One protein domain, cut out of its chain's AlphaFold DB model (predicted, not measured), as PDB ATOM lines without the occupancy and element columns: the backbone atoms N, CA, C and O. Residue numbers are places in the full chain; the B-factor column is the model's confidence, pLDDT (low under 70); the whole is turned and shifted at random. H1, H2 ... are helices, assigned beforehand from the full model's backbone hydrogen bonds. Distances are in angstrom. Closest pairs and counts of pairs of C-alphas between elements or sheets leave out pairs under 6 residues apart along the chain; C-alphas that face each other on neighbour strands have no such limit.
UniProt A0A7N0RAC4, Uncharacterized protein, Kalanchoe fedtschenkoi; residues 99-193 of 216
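AT A GLANCE: This is residues 99 to 193 of the 216 residues of an uncharacterized protein of Kalanchoe fedtschenkoi (UniProt A0A7N0RAC4). Look for four helices, H4, H5, H6 and H3, set round a loosely closed ring, with a helical hairpin, H1 and H2, at one end of it. H4 and H5 run side by side in opposite directions, H2 crosses the end of the ring where H3 begins and H4 and H6 end, and H1 folds back along H2, away from the other four. The printed part has 95 residues, with six named helices in the order H1 to H6 and no named strand: all helix. It is compact, with a radius of gyration of the C-alphas of 12.8 A, and rounded, spanning 33 by 30 by 22 A.

HOW THE PARTS SIT: Begin with H4, residues 144 to 158, the longest helix. It touches H5, residues 164 to 174, at a shallow tilt of 5 degrees, opposite ways; the closest C-alphas, of Asn 153 and Phe 167, are 6.2 A apart, and the two form a hairpin. With residues 146 to 147 alone, H4 touches H3, residues 130 to 140, at a steep tilt of 45 degrees, opposite ways; the closest C-alphas are those of Leu 140 and Tyr 147, at 5.7 A. H6, residues 179 to 192, is close to H5 but not clearly touching, the C-alphas of Gln 172 and Trp 182 being closest at 6.3 A. H6 only just touches H3, with 3 pairs of C-alphas within 8 A, through its residues 181 to 184 alone; the closest, of Val 136 and Leu 181, are 6.5 A apart. H2, residues 113 to 126, only just touches H6, with 3 such pairs, at 81 degrees, about perpendicular; its residue 126 alone takes part, and Leu 126 and Asn 188 have the closest C-alphas, at 6.3 A. H1, residues 99 to 108, forms a hairpin with H2, at a shallow tilt of 32 degrees; the C-alphas of Glu 107 and Pro 113 are closest, at 5.7 A. H1 is apart from H3, H4, H5 and H6. In H1 to H5 every O i to N i+4 pair is within hydrogen-bond range; in H6, 7 of 10 are.

IN THESE COORDINATES: Find C-alpha 144 at (-47.894, 1.350, -20.319); from there H4 runs 21.4 A to C-alpha 158 at (-36.164, -16.356, -17.457). H6 is 20.6 A long and H2 19.7 A; H3 and H5 are each 15.2 A, and H1 is 13.9 A. H6 ends at C-alpha 192, (-30.290, -17.663, -30.779).

THE WHOLE: The C-alphas farthest apart, of Asp 114 and Gly 177, are 33.6 A from each other. The printed part has no cut, and its five links are tight. Mean pLDDT of the printed part is 77.0; look for values under 70 at residues 99 to 122, 125 to 130 and 191 to 193.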
ATOM      1  N   LEU A  99     -33.707   2.617 -19.646       50.94
ATOM      2  CA  LEU A  99     -33.225   1.249 -19.398       50.94
ATOM      3  C   LEU A  99     -32.517   1.126 -18.051       50.94
ATOM      4  O   LEU A  99     -32.796   0.191 -17.308       50.94
ATOM      5  N   GLU A 100     -31.625   2.059 -17.717       53.78
ATOM      6  CA  GLU A 100     -30.955   2.026 -16.413       53.78
ATOM      7  C   GLU A 100     -31.960   2.217 -15.290       53.78
ATOM      8  O   GLU A 100     -31.953   1.430 -14.354       53.78
ATOM      9  N   PHE A 101     -32.899   3.149 -15.458       49.06
ATOM     10  CA  PHE A 101     -33.911   3.438 -14.455       49.06
ATOM     11  C   PHE A 101     -34.908   2.285 -14.218       49.06
ATOM     12  O   PHE A 101     -35.322   2.043 -13.088       49.06
ATOM     13  N   GLU A 102     -35.321   1.553 -15.257       59.69
ATOM     14  CA  GLU A 102     -36.219   0.395 -15.110       59.69
ATOM     15  C   GLU A 102     -35.524  -0.797 -14.445       59.69
ATOM     16  O   GLU A 102     -36.141  -1.495 -13.638       59.69
ATOM     17  N   PHE A 103     -34.233  -1.003 -14.719       60.47
ATOM     18  CA  PHE A 103     -33.434  -1.999 -14.008       60.47
ATOM     19  C   PHE A 103     -33.152  -1.570 -12.564       60.47
ATOM     20  O   PHE A 103     -33.322  -2.388 -11.665       60.47
ATOM     21  N   GLU A 104     -32.861  -0.290 -12.318       57.09
ATOM     22  CA  GLU A 104     -32.769   0.289 -10.971       57.09
ATOM     23  C   GLU A 104     -34.093   0.149 -10.216       57.09
ATOM     24  O   GLU A 104     -34.108  -0.143  -9.023       57.09
ATOM     25  N   PHE A 105     -35.231   0.308 -10.899       60.97
ATOM     26  CA  PHE A 105     -36.550   0.091 -10.320       60.97
ATOM     27  C   PHE A 105     -36.759  -1.378  -9.955       60.97
ATOM     28  O   PHE A 105     -37.208  -1.650  -8.846       60.97
ATOM     29  N   LEU A 106     -36.403  -2.324 -10.833       58.25
ATOM     30  CA  LEU A 106     -36.452  -3.758 -10.525       58.25
ATOM     31  C   LEU A 106     -35.556  -4.104  -9.324       58.25
ATOM     32  O   LEU A 106     -35.998  -4.824  -8.427       58.25
ATOM     33  N   GLU A 107     -34.352  -3.537  -9.250       60.88
ATOM     34  CA  GLU A 107     -33.462  -3.646  -8.084       60.88
ATOM     35  C   GLU A 107     -34.104  -3.038  -6.824       60.88
ATOM     36  O   GLU A 107     -34.101  -3.648  -5.754       60.88
ATOM     37  N   THR A 108     -34.755  -1.881  -6.959       47.47
ATOM     38  CA  THR A 108     -35.416  -1.152  -5.866       47.47
ATOM     39  C   THR A 108     -36.673  -1.862  -5.355       47.47
ATOM     40  O   THR A 108     -36.945  -1.841  -4.154       47.47
ATOM     41  N   VAL A 109     -37.438  -2.540  -6.220       46.62
ATOM     42  CA  VAL A 109     -38.609  -3.341  -5.816       46.62
ATOM     43  C   VAL A 109     -38.240  -4.744  -5.314       46.62
ATOM     44  O   VAL A 109     -39.127  -5.567  -5.078       46.62
ATOM     45  N   GLY A 110     -36.948  -5.004  -5.082       46.62
ATOM     46  CA  GLY A 110     -36.456  -6.185  -4.375       46.62
ATOM     47  C   GLY A 110     -36.073  -7.361  -5.271       46.62
ATOM     48  O   GLY A 110     -35.956  -8.483  -4.774       46.62
ATOM     49  N   TYR A 111     -35.870  -7.151  -6.576       61.44
ATOM     50  CA  TYR A 111     -35.217  -8.169  -7.396       61.44
ATOM     51  C   TYR A 111     -33.714  -8.182  -7.106       61.44
ATOM     52  O   TYR A 111     -33.081  -7.143  -6.951       61.44
ATOM     53  N   CYS A 112     -33.132  -9.382  -7.040       63.91
ATOM     54  CA  CYS A 112     -31.695  -9.549  -6.838       63.91
ATOM     55  C   CYS A 112     -30.914  -8.855  -7.979       63.91
ATOM     56  O   CYS A 112     -31.178  -9.181  -9.141       63.91
ATOM     57  N   PRO A 113     -29.936  -7.973  -7.691       66.88
ATOM     58  CA  PRO A 113     -29.146  -7.276  -8.715       66.88
ATOM     59  C   PRO A 113     -28.475  -8.212  -9.729       66.88
ATOM     60  O   PRO A 113     -28.378  -7.895 -10.913       66.88
ATOM     61  N   ASP A 114     -28.064  -9.414  -9.310       63.88
ATOM     62  CA  ASP A 114     -27.521 -10.422 -10.231       63.88
ATOM     63  C   ASP A 114     -28.576 -10.939 -11.219       63.88
ATOM     64  O   ASP A 114     -28.267 -11.183 -12.386       63.88
ATOM     65  N   ALA A 115     -29.833 -11.072 -10.786       59.28
ATOM     66  CA  ALA A 115     -30.935 -11.475 -11.653       59.28
ATOM     67  C   ALA A 115     -31.288 -10.368 -12.653       59.28
ATOM     68  O   ALA A 115     -31.519 -10.666 -13.822       59.28
ATOM     69  N   VAL A 116     -31.270  -9.106 -12.213       62.69
ATOM     70  CA  VAL A 116     -31.496  -7.937 -13.074       62.69
ATOM     71  C   VAL A 116     -30.388  -7.818 -14.123       62.69
ATOM     72  O   VAL A 116     -30.680  -7.711 -15.312       62.69
ATOM     73  N   ARG A 117     -29.119  -7.959 -13.723       68.12
ATOM     74  CA  ARG A 117     -27.970  -7.971 -14.643       68.12
ATOM     75  C   ARG A 117     -28.044  -9.121 -15.645       68.12
ATOM     76  O   ARG A 117     -27.853  -8.912 -16.840       68.12
ATOM     77  N   LYS A 118     -28.349 -10.337 -15.179       66.00
ATOM     78  CA  LYS A 118     -28.498 -11.516 -16.046       66.00
ATOM     79  C   LYS A 118     -29.640 -11.330 -17.041       66.00
ATOM     80  O   LYS A 118     -29.494 -11.688 -18.204       66.00
ATOM     81  N   PHE A 119     -30.740 -10.730 -16.600       65.94
ATOM     82  CA  PHE A 119     -31.887 -10.412 -17.438       65.94
ATOM     83  C   PHE A 119     -31.568  -9.330 -18.477       65.94
ATOM     84  O   PHE A 119     -31.858  -9.524 -19.653       65.94
ATOM     85  N   LYS A 120     -30.878  -8.249 -18.092       69.81
ATOM     86  CA  LYS A 120     -30.380  -7.217 -19.017       69.81
ATOM     87  C   LYS A 120     -29.474  -7.824 -20.091       69.81
ATOM     88  O   LYS A 120     -29.669  -7.568 -21.276       69.81
ATOM     89  N   ASN A 121     -28.534  -8.678 -19.687       69.38
ATOM     90  CA  ASN A 121     -27.639  -9.375 -20.612       69.38
ATOM     91  C   ASN A 121     -28.405 -10.326 -21.540       69.38
ATOM     92  O   ASN A 121     -28.159 -10.318 -22.739       69.38
ATOM     93  N   MET A 122     -29.369 -11.087 -21.015       69.62
ATOM     94  CA  MET A 122     -30.242 -11.953 -21.812       69.62
ATOM     95  C   MET A 122     -31.019 -11.151 -22.862       69.62
ATOM     96  O   MET A 122     -31.019 -11.531 -24.025       69.62
ATOM     97  N   LEU A 123     -31.625 -10.021 -22.485       72.12
ATOM     98  CA  LEU A 123     -32.327  -9.142 -23.426       72.12
ATOM     99  C   LEU A 123     -31.392  -8.545 -24.479       72.12
ATOM    100  O   LEU A 123     -31.770  -8.409 -25.635       72.12
ATOM    101  N   THR A 124     -30.169  -8.200 -24.082       70.62
ATOM    102  CA  THR A 124     -29.176  -7.615 -24.988       70.62
ATOM    103  C   THR A 124     -28.725  -8.630 -26.035       70.62
ATOM    104  O   THR A 124     -28.588  -8.272 -27.204       70.62
ATOM    105  N   VAL A 125     -28.521  -9.882 -25.611       69.50
ATOM    106  CA  VAL A 125     -28.151 -11.001 -26.483       69.50
ATOM    107  C   VAL A 125     -29.312 -11.350 -27.412       69.50
ATOM    108  O   VAL A 125     -29.143 -11.239 -28.619       69.50
ATOM    109  N   LEU A 126     -30.497 -11.640 -26.857       66.62
ATOM    110  CA  LEU A 126     -31.661 -12.093 -27.629       66.62
ATOM    111  C   LEU A 126     -32.146 -11.074 -28.660       66.62
ATOM    112  O   LEU A 126     -32.694 -11.460 -29.681       66.62
ATOM    113  N   PHE A 127     -32.008  -9.774 -28.398       67.31
ATOM    114  CA  PHE A 127     -32.648  -8.748 -29.225       67.31
ATOM    115  C   PHE A 127     -31.677  -7.866 -30.017       67.31
ATOM    116  O   PHE A 127     -32.069  -6.796 -30.477       67.31
ATOM    117  N   GLN A 128     -30.433  -8.327 -30.222       61.91
ATOM    118  CA  GLN A 128     -29.389  -7.635 -31.000       61.91
ATOM    119  C   GLN A 128     -29.283  -6.133 -30.674       61.91
ATOM    120  O   GLN A 128     -29.242  -5.275 -31.559       61.91
ATOM    121  N   GLY A 129     -29.210  -5.811 -29.381       60.19
ATOM    122  CA  GLY A 129     -29.021  -4.444 -28.897       60.19
ATOM    123  C   GLY A 129     -30.309  -3.663 -28.617       60.19
ATOM    124  O   GLY A 129     -31.430  -4.128 -28.806       60.19
ATOM    125  N   SER A 130     -30.132  -2.440 -28.111       65.88
ATOM    126  CA  SER A 130     -31.209  -1.583 -27.593       65.88
ATOM    127  C   SER A 130     -32.316  -1.279 -28.608       65.88
ATOM    128  O   SER A 130     -33.442  -1.025 -28.204       65.88
ATOM    129  N   HIS A 131     -32.044  -1.391 -29.913       81.25
ATOM    130  CA  HIS A 131     -32.954  -0.960 -30.976       81.25
ATOM    131  C   HIS A 131     -34.318  -1.668 -30.959       81.25
ATOM    132  O   HIS A 131     -35.349  -1.024 -31.147       81.25
ATOM    133  N   TYR A 132     -34.362  -2.985 -30.728       84.44
ATOM    134  CA  TYR A 132     -35.643  -3.692 -30.644       84.44
ATOM    135  C   TYR A 132     -36.419  -3.299 -29.379       84.44
ATOM    136  O   TYR A 132     -37.622  -3.062 -29.438       84.44
ATOM    137  N   ILE A 133     -35.724  -3.155 -28.249       83.81
ATOM    138  CA  ILE A 133     -36.330  -2.726 -26.983       83.81
ATOM    139  C   ILE A 133     -36.889  -1.301 -27.111       83.81
ATOM    140  O   ILE A 133     -38.013  -1.037 -26.685       83.81
ATOM    141  N   ASP A 134     -36.149  -0.405 -27.763       85.62
ATOM    142  CA  ASP A 134     -36.575   0.966 -28.043       85.62
ATOM    143  C   ASP A 134     -37.794   0.987 -28.975       85.62
ATOM    144  O   ASP A 134     -38.729   1.757 -28.752       85.62
ATOM    145  N   LYS A 135     -37.843   0.086 -29.967       89.81
ATOM    146  CA  LYS A 135     -39.008  -0.091 -30.846       89.81
ATOM    147  C   LYS A 135     -40.235  -0.572 -30.067       89.81
ATOM    148  O   LYS A 135     -41.305   0.019 -30.210       89.81
ATOM    149  N   VAL A 136     -40.092  -1.594 -29.219       88.25
ATOM    150  CA  VAL A 136     -41.176  -2.083 -28.348       88.25
ATOM    151  C   VAL A 136     -41.666  -0.960 -27.433       88.25
ATOM    152  O   VAL A 136     -42.871  -0.741 -27.334       88.25
ATOM    153  N   ARG A 137     -40.754  -0.187 -26.833       84.12
ATOM    154  CA  ARG A 137     -41.105   0.959 -25.987       84.12
ATOM    155  C   ARG A 137     -41.850   2.035 -26.768       84.12
ATOM    156  O   ARG A 137     -42.877   2.496 -26.296       84.12
ATOM    157  N   ALA A 138     -41.368   2.424 -27.946       87.12
ATOM    158  CA  ALA A 138     -42.007   3.455 -28.761       87.12
ATOM    159  C   ALA A 138     -43.430   3.058 -29.180       87.12
ATOM    160  O   ALA A 138     -44.327   3.895 -29.208       87.12
ATOM    161  N   ARG A 139     -43.651   1.773 -29.478       88.31
ATOM    162  CA  ARG A 139     -44.962   1.249 -29.880       88.31
ATOM    163  C   ARG A 139     -45.918   1.044 -28.713       88.31
ATOM    164  O   ARG A 139     -47.110   1.279 -28.865       88.31
ATOM    165  N   LEU A 140     -45.399   0.620 -27.565       84.31
ATOM    166  CA  LEU A 140     -46.185   0.396 -26.354       84.31
ATOM    167  C   LEU A 140     -46.191   1.608 -25.415       84.31
ATOM    168  O   LEU A 140     -46.698   1.501 -24.304       84.31
ATOM    169  N   TYR A 141     -45.664   2.760 -25.836       75.12
ATOM    170  CA  TYR A 141     -45.580   3.962 -25.001       75.12
ATOM    171  C   TYR A 141     -46.962   4.396 -24.499       75.12
ATOM    172  O   TYR A 141     -47.159   4.606 -23.301       75.12
ATOM    173  N   ASP A 142     -47.938   4.418 -25.408       73.69
ATOM    174  CA  ASP A 142     -49.331   4.763 -25.108       73.69
ATOM    175  C   ASP A 142     -50.047   3.668 -24.296       73.69
ATOM    176  O   ASP A 142     -51.073   3.919 -23.664       73.69
ATOM    177  N   ASN A 143     -49.493   2.450 -24.273       76.62
ATOM    178  CA  ASN A 143     -50.001   1.305 -23.527       76.62
ATOM    179  C   ASN A 143     -48.974   0.838 -22.485       76.62
ATOM    180  O   ASN A 143     -48.378  -0.238 -22.590       76.62
ATOM    181  N   THR A 144     -48.805   1.647 -21.436       74.19
ATOM    182  CA  THR A 144     -47.894   1.350 -20.319       74.19
ATOM    183  C   THR A 144     -48.146  -0.034 -19.709       74.19
ATOM    184  O   THR A 144     -47.201  -0.701 -19.292       74.19
ATOM    185  N   PHE A 145     -49.403  -0.495 -19.685       79.56
ATOM    186  CA  PHE A 145     -49.743  -1.836 -19.207       79.56
ATOM    187  C   PHE A 145     -49.131  -2.921 -20.098       79.56
ATOM    188  O   PHE A 145     -48.500  -3.839 -19.582       79.56
ATOM    189  N   GLY A 146     -49.229  -2.767 -21.420       83.50
ATOM    190  CA  GLY A 146     -48.658  -3.719 -22.365       83.50
ATOM    191  C   GLY A 146     -47.137  -3.832 -22.251       83.50
ATOM    192  O   GLY A 146     -46.591  -4.931 -22.276       83.50
ATOM    193  N   TYR A 147     -46.431  -2.719 -22.038       82.56
ATOM    194  CA  TYR A 147     -44.982  -2.761 -21.815       82.56
ATOM    195  C   TYR A 147     -44.608  -3.493 -20.510       82.56
ATOM    196  O   TYR A 147     -43.678  -4.301 -20.489       82.56
ATOM    197  N   ILE A 148     -45.359  -3.264 -19.427       80.56
ATOM    198  CA  ILE A 148     -45.153  -3.961 -18.147       80.56
ATOM    199  C   ILE A 148     -45.440  -5.461 -18.284       80.56
ATOM    200  O   ILE A 148     -44.678  -6.278 -17.765       80.56
ATOM    201  N   GLU A 149     -46.510  -5.832 -18.982       85.56
ATOM    202  CA  GLU A 149     -46.884  -7.226 -19.225       85.56
ATOM    203  C   GLU A 149     -45.824  -7.958 -20.061       85.56
ATOM    204  O   GLU A 149     -45.424  -9.072 -19.719       85.56
ATOM    205  N   TRP A 150     -45.265  -7.298 -21.080       87.75
ATOM    206  CA  TRP A 150     -44.150  -7.836 -21.862       87.75
ATOM    207  C   TRP A 150     -42.937  -8.156 -20.979       87.75
ATOM    208  O   TRP A 150     -42.395  -9.266 -21.028       87.75
ATOM    209  N   LEU A 151     -42.540  -7.211 -20.119       84.12
ATOM    210  CA  LEU A 151     -41.448  -7.407 -19.165       84.12
ATOM    211  C   LEU A 151     -41.753  -8.532 -18.168       84.12
ATOM    212  O   LEU A 151     -40.868  -9.327 -17.849       84.12
ATOM    213  N   ALA A 152     -42.995  -8.631 -17.689       82.44
ATOM    214  CA  ALA A 152     -43.414  -9.687 -16.774       82.44
ATOM    215  C   ALA A 152     -43.284 -11.079 -17.413       82.44
ATOM    216  O   ALA A 152     -42.726 -11.981 -16.783       82.44
ATOM    217  N   ASN A 153     -43.707 -11.235 -18.670       85.50
ATOM    218  CA  ASN A 153     -43.596 -12.491 -19.418       85.50
ATOM    219  C   ASN A 153     -42.130 -12.893 -19.621       85.50
ATOM    220  O   ASN A 153     -41.755 -14.043 -19.387       85.50
ATOM    221  N   LEU A 154     -41.269 -11.931 -19.962       83.50
ATOM    222  CA  LEU A 154     -39.827 -12.147 -20.082       83.50
ATOM    223  C   LEU A 154     -39.190 -12.591 -18.754       83.50
ATOM    224  O   LEU A 154     -38.372 -13.515 -18.727       83.50
ATOM    225  N   ILE A 155     -39.564 -11.961 -17.636       80.62
ATOM    226  CA  ILE A 155     -39.081 -12.334 -16.299       80.62
ATOM    227  C   ILE A 155     -39.576 -13.735 -15.917       80.62
ATOM    228  O   ILE A 155     -38.797 -14.532 -15.387       80.62
ATOM    229  N   ALA A 156     -40.849 -14.047 -16.172       79.44
ATOM    230  CA  ALA A 156     -41.441 -15.351 -15.887       79.44
ATOM    231  C   ALA A 156     -40.749 -16.468 -16.681       79.44
ATOM    232  O   ALA A 156     -40.423 -17.511 -16.108       79.44
ATOM    233  N   TYR A 157     -40.448 -16.227 -17.960       83.06
ATOM    234  CA  TYR A 157     -39.696 -17.157 -18.798       83.06
ATOM    235  C   TYR A 157     -38.263 -17.361 -18.284       83.06
ATOM    236  O   TYR A 157     -37.840 -18.493 -18.056       83.06
ATOM    237  N   ASN A 158     -37.533 -16.278 -17.987       79.69
ATOM    238  CA  ASN A 158     -36.164 -16.356 -17.457       79.69
ATOM    239  C   ASN A 158     -36.092 -17.097 -16.106       79.69
ATOM    240  O   ASN A 158     -35.134 -17.817 -15.821       79.69
ATOM    241  N   LYS A 159     -37.129 -16.963 -15.268       80.12
ATOM    242  CA  LYS A 159     -37.268 -17.707 -14.006       80.12
ATOM    243  C   LYS A 159     -37.758 -19.150 -14.190       80.12
ATOM    244  O   LYS A 159     -37.929 -19.842 -13.190       80.12
ATOM    245  N   ARG A 160     -37.977 -19.606 -15.431       83.81
ATOM    246  CA  ARG A 160     -38.553 -20.918 -15.780       83.81
ATOM    247  C   ARG A 160     -39.913 -21.176 -15.119       83.81
ATOM    248  O   ARG A 160     -40.254 -22.316 -14.823       83.81
ATOM    249  N   VAL A 161     -40.676 -20.112 -14.863       86.50
ATOM    250  CA  VAL A 161     -42.039 -20.203 -14.314       86.50
ATOM    251  C   VAL A 161     -43.025 -20.596 -15.410       86.50
ATOM    252  O   VAL A 161     -43.955 -21.354 -15.154       86.50
ATOM    253  N   ILE A 162     -42.807 -20.098 -16.628       84.50
ATOM    254  CA  ILE A 162     -43.594 -20.443 -17.814       84.50
ATOM    255  C   ILE A 162     -42.707 -21.132 -18.853       84.50
ATOM    256  O   ILE A 162     -41.520 -20.821 -18.980       84.50
ATOM    257  N   HIS A 163     -43.293 -22.070 -19.596       88.88
ATOM    258  CA  HIS A 163     -42.633 -22.721 -20.727       88.88
ATOM    259  C   HIS A 163     -42.482 -21.766 -21.913       88.88
ATOM    260  O   HIS A 163     -43.226 -20.795 -22.046       88.88
ATOM    261  N   PHE A 164     -41.545 -22.083 -22.810       86.44
ATOM    262  CA  PHE A 164     -41.287 -21.279 -24.004       86.44
ATOM    263  C   PHE A 164     -42.528 -21.111 -24.892       86.44
ATOM    264  O   PHE A 164     -42.800 -20.006 -25.344       86.44
ATOM    265  N   SER A 165     -43.320 -22.168 -25.091       88.50
ATOM    266  CA  SER A 165     -44.566 -22.108 -25.870       88.50
ATOM    267  C   SER A 165     -45.591 -21.146 -25.261       88.50
ATOM    268  O   SER A 165     -46.218 -20.372 -25.982       88.50
ATOM    269  N   GLU A 166     -45.723 -21.154 -23.934       91.25
ATOM    270  CA  GLU A 166     -46.612 -20.247 -23.206       91.25
ATOM    271  C   GLU A 166     -46.113 -18.801 -23.281       91.25
ATOM    272  O   GLU A 166     -46.889 -17.901 -23.583       91.25
ATOM    273  N   PHE A 167     -44.812 -18.586 -23.091       89.31
ATOM    274  CA  PHE A 167     -44.176 -17.281 -23.255       89.31
ATOM    275  C   PHE A 167     -44.380 -16.720 -24.669       89.31
ATOM    276  O   PHE A 167     -44.838 -15.587 -24.824       89.31
ATOM    277  N   LYS A 168     -44.103 -17.531 -25.697       90.50
ATOM    278  CA  LYS A 168     -44.262 -17.174 -27.112       90.50
ATOM    279  C   LYS A 168     -45.712 -16.767 -27.404       90.50
ATOM    280  O   LYS A 168     -45.937 -15.698 -27.963       90.50
ATOM    281  N   ARG A 169     -46.690 -17.552 -26.934       93.62
ATOM    282  CA  ARG A 169     -48.124 -17.243 -27.056       93.62
ATOM    283  C   ARG A 169     -48.509 -15.931 -26.368       93.62
ATOM    284  O   ARG A 169     -49.156 -15.092 -26.983       93.62
ATOM    285  N   GLN A 170     -48.092 -15.729 -25.117       93.12
ATOM    286  CA  GLN A 170     -48.431 -14.523 -24.355       93.12
ATOM    287  C   GLN A 170     -47.860 -13.253 -24.997       93.12
ATOM    288  O   GLN A 170     -48.536 -12.229 -25.054       93.12
ATOM    289  N   VAL A 171     -46.633 -13.311 -25.523       91.94
ATOM    290  CA  VAL A 171     -46.036 -12.181 -26.250       91.94
ATOM    291  C   VAL A 171     -46.737 -11.944 -27.593       91.94
ATOM    292  O   VAL A 171     -46.944 -10.793 -27.974       91.94
ATOM    293  N   GLN A 172     -47.160 -13.002 -28.288       94.00
ATOM    294  CA  GLN A 172     -47.927 -12.880 -29.530       94.00
ATOM    295  C   GLN A 172     -49.266 -12.170 -29.307       94.00
ATOM    296  O   GLN A 172     -49.615 -11.255 -30.054       94.00
ATOM    297  N   ASP A 173     -49.999 -12.565 -28.263       93.62
ATOM    298  CA  ASP A 173     -51.273 -11.945 -27.897       93.62
ATOM    299  C   ASP A 173     -51.084 -10.468 -27.533       93.62
ATOM    300  O   ASP A 173     -51.857  -9.608 -27.964       93.62
ATOM    301  N   LEU A 174     -50.006 -10.162 -26.813       93.00
ATOM    302  CA  LEU A 174     -49.641  -8.804 -26.428       93.00
ATOM    303  C   LEU A 174     -49.310  -7.911 -27.633       93.00
ATOM    304  O   LEU A 174     -49.662  -6.732 -27.660       93.00
ATOM    305  N   PHE A 175     -48.659  -8.472 -28.652       94.44
ATOM    306  CA  PHE A 175     -48.280  -7.764 -29.878       94.44
ATOM    307  C   PHE A 175     -49.306  -7.894 -31.001       94.44
ATOM    308  O   PHE A 175     -49.037  -7.486 -32.128       94.44
ATOM    309  N   ARG A 176     -50.515  -8.389 -30.725       91.31
ATOM    310  CA  ARG A 176     -51.554  -8.584 -31.747       91.31
ATOM    311  C   ARG A 176     -51.911  -7.305 -32.519       91.31
ATOM    312  O   ARG A 176     -52.285  -7.382 -33.686       91.31
ATOM    313  N   GLY A 177     -51.787  -6.137 -31.885       89.62
ATOM    314  CA  GLY A 177     -51.966  -4.822 -32.523       89.62
ATOM    315  C   GLY A 177     -50.719  -4.262 -33.224       89.62
ATOM    316  O   GLY A 177     -50.796  -3.215 -33.862       89.62
ATOM    317  N   HIS A 178     -49.577  -4.940 -33.105       93.19
ATOM    318  CA  HIS A 178     -48.256  -4.502 -33.554       93.19
ATOM    319  C   HIS A 178     -47.495  -5.670 -34.215       93.19
ATOM    320  O   HIS A 178     -46.523  -6.181 -33.649       93.19
ATOM    321  N   PRO A 179     -47.928  -6.125 -35.407       92.69
ATOM    322  CA  PRO A 179     -47.334  -7.291 -36.068       92.69
ATOM    323  C   PRO A 179     -45.837  -7.111 -36.360       92.69
ATOM    324  O   PRO A 179     -45.081  -8.073 -36.302       92.69
ATOM    325  N   ASP A 180     -45.387  -5.871 -36.570       92.94
ATOM    326  CA  ASP A 180     -43.980  -5.535 -36.782       92.94
ATOM    327  C   ASP A 180     -43.095  -5.778 -35.551       92.94
ATOM    328  O   ASP A 180     -41.888  -5.957 -35.699       92.94
ATOM    329  N   LEU A 181     -43.662  -5.752 -34.339       92.69
ATOM    330  CA  LEU A 181     -42.946  -6.153 -33.126       92.69
ATOM    331  C   LEU A 181     -42.839  -7.673 -33.043       92.69
ATOM    332  O   LEU A 181     -41.780  -8.191 -32.709       92.69
ATOM    333  N   TRP A 182     -43.923  -8.377 -33.371       93.50
ATOM    334  CA  TRP A 182     -43.951  -9.834 -33.343       93.50
ATOM    335  C   TRP A 182     -42.981 -10.462 -34.347       93.50
ATOM    336  O   TRP A 182     -42.225 -11.353 -33.982       93.50
ATOM    337  N   GLU A 183     -42.957  -9.984 -35.589       91.31
ATOM    338  CA  GLU A 183     -42.053 -10.505 -36.621       91.31
ATOM    339  C   GLU A 183     -40.578 -10.336 -36.238       91.31
ATOM    340  O   GLU A 183     -39.761 -11.235 -36.439       91.31
ATOM    341  N   ASP A 184     -40.231  -9.183 -35.663       89.31
ATOM    342  CA  ASP A 184     -38.881  -8.926 -35.173       89.31
ATOM    343  C   ASP A 184     -38.546  -9.816 -33.969       89.31
ATOM    344  O   ASP A 184     -37.425 -10.310 -33.867       89.31
ATOM    345  N   PHE A 185     -39.513 -10.038 -33.077       88.94
ATOM    346  CA  PHE A 185     -39.375 -10.924 -31.926       88.94
ATOM    347  C   PHE A 185     -39.127 -12.378 -32.339       88.94
ATOM    348  O   PHE A 185     -38.172 -12.990 -31.865       88.94
ATOM    349  N   ASP A 186     -39.960 -12.912 -33.231       88.94
ATOM    350  CA  ASP A 186     -39.904 -14.298 -33.702       88.94
ATOM    351  C   ASP A 186     -38.584 -14.571 -34.433       88.94
ATOM    352  O   ASP A 186     -37.839 -15.484 -34.083       88.94
ATOM    353  N   ARG A 187     -38.203 -13.661 -35.339       86.50
ATOM    354  CA  ARG A 187     -36.928 -13.729 -36.065       86.50
ATOM    355  C   ARG A 187     -35.710 -13.691 -35.143       86.50
ATOM    356  O   ARG A 187     -34.684 -14.286 -35.460       86.50
ATOM    357  N   ASN A 188     -35.785 -12.946 -34.045       81.38
ATOM    358  CA  ASN A 188     -34.702 -12.860 -33.070       81.38
ATOM    359  C   ASN A 188     -34.604 -14.132 -32.210       81.38
ATOM    360  O   ASN A 188     -33.500 -14.565 -31.889       81.38
ATOM    361  N   LEU A 189     -35.734 -14.776 -31.901       77.69
ATOM    362  CA  LEU A 189     -35.755 -16.045 -31.170       77.69
ATOM    363  C   LEU A 189     -35.176 -17.209 -31.983       77.69
ATOM    364  O   LEU A 189     -34.392 -17.985 -31.437       77.69
ATOM    365  N   ASP A 190     -35.505 -17.293 -33.272       71.69
ATOM    366  CA  ASP A 190     -35.057 -18.382 -34.152       71.69
ATOM    367  C   ASP A 190     -33.539 -18.369 -34.412       71.69
ATOM    368  O   ASP A 190     -32.959 -19.374 -34.818       71.69
ATOM    369  N   ARG A 191     -32.864 -17.231 -34.189       66.88
ATOM    370  CA  ARG A 191     -31.410 -17.106 -34.397       66.88
ATOM    371  C   ARG A 191     -30.581 -17.615 -33.221       66.88
ATOM    372  O   ARG A 191     -29.486 -18.121 -33.451       66.88
ATOM    373  N   ASP A 192     -31.086 -17.470 -31.999       61.38
ATOM    374  CA  ASP A 192     -30.290 -17.663 -30.779       61.38
ATOM    375  C   ASP A 192     -30.682 -18.902 -29.968       61.38
ATOM    376  O   ASP A 192     -29.910 -19.350 -29.116       61.38
ATOM    377  N   MET A 193     -31.853 -19.486 -30.225       57.03
ATOM    378  CA  MET A 193     -32.191 -20.802 -29.700       57.03
ATOM    379  C   MET A 193     -32.194 -21.800 -30.848       57.03
ATOM    380  O   MET A 193     -33.209 -21.899 -31.535       57.03
TER     381      MET A 193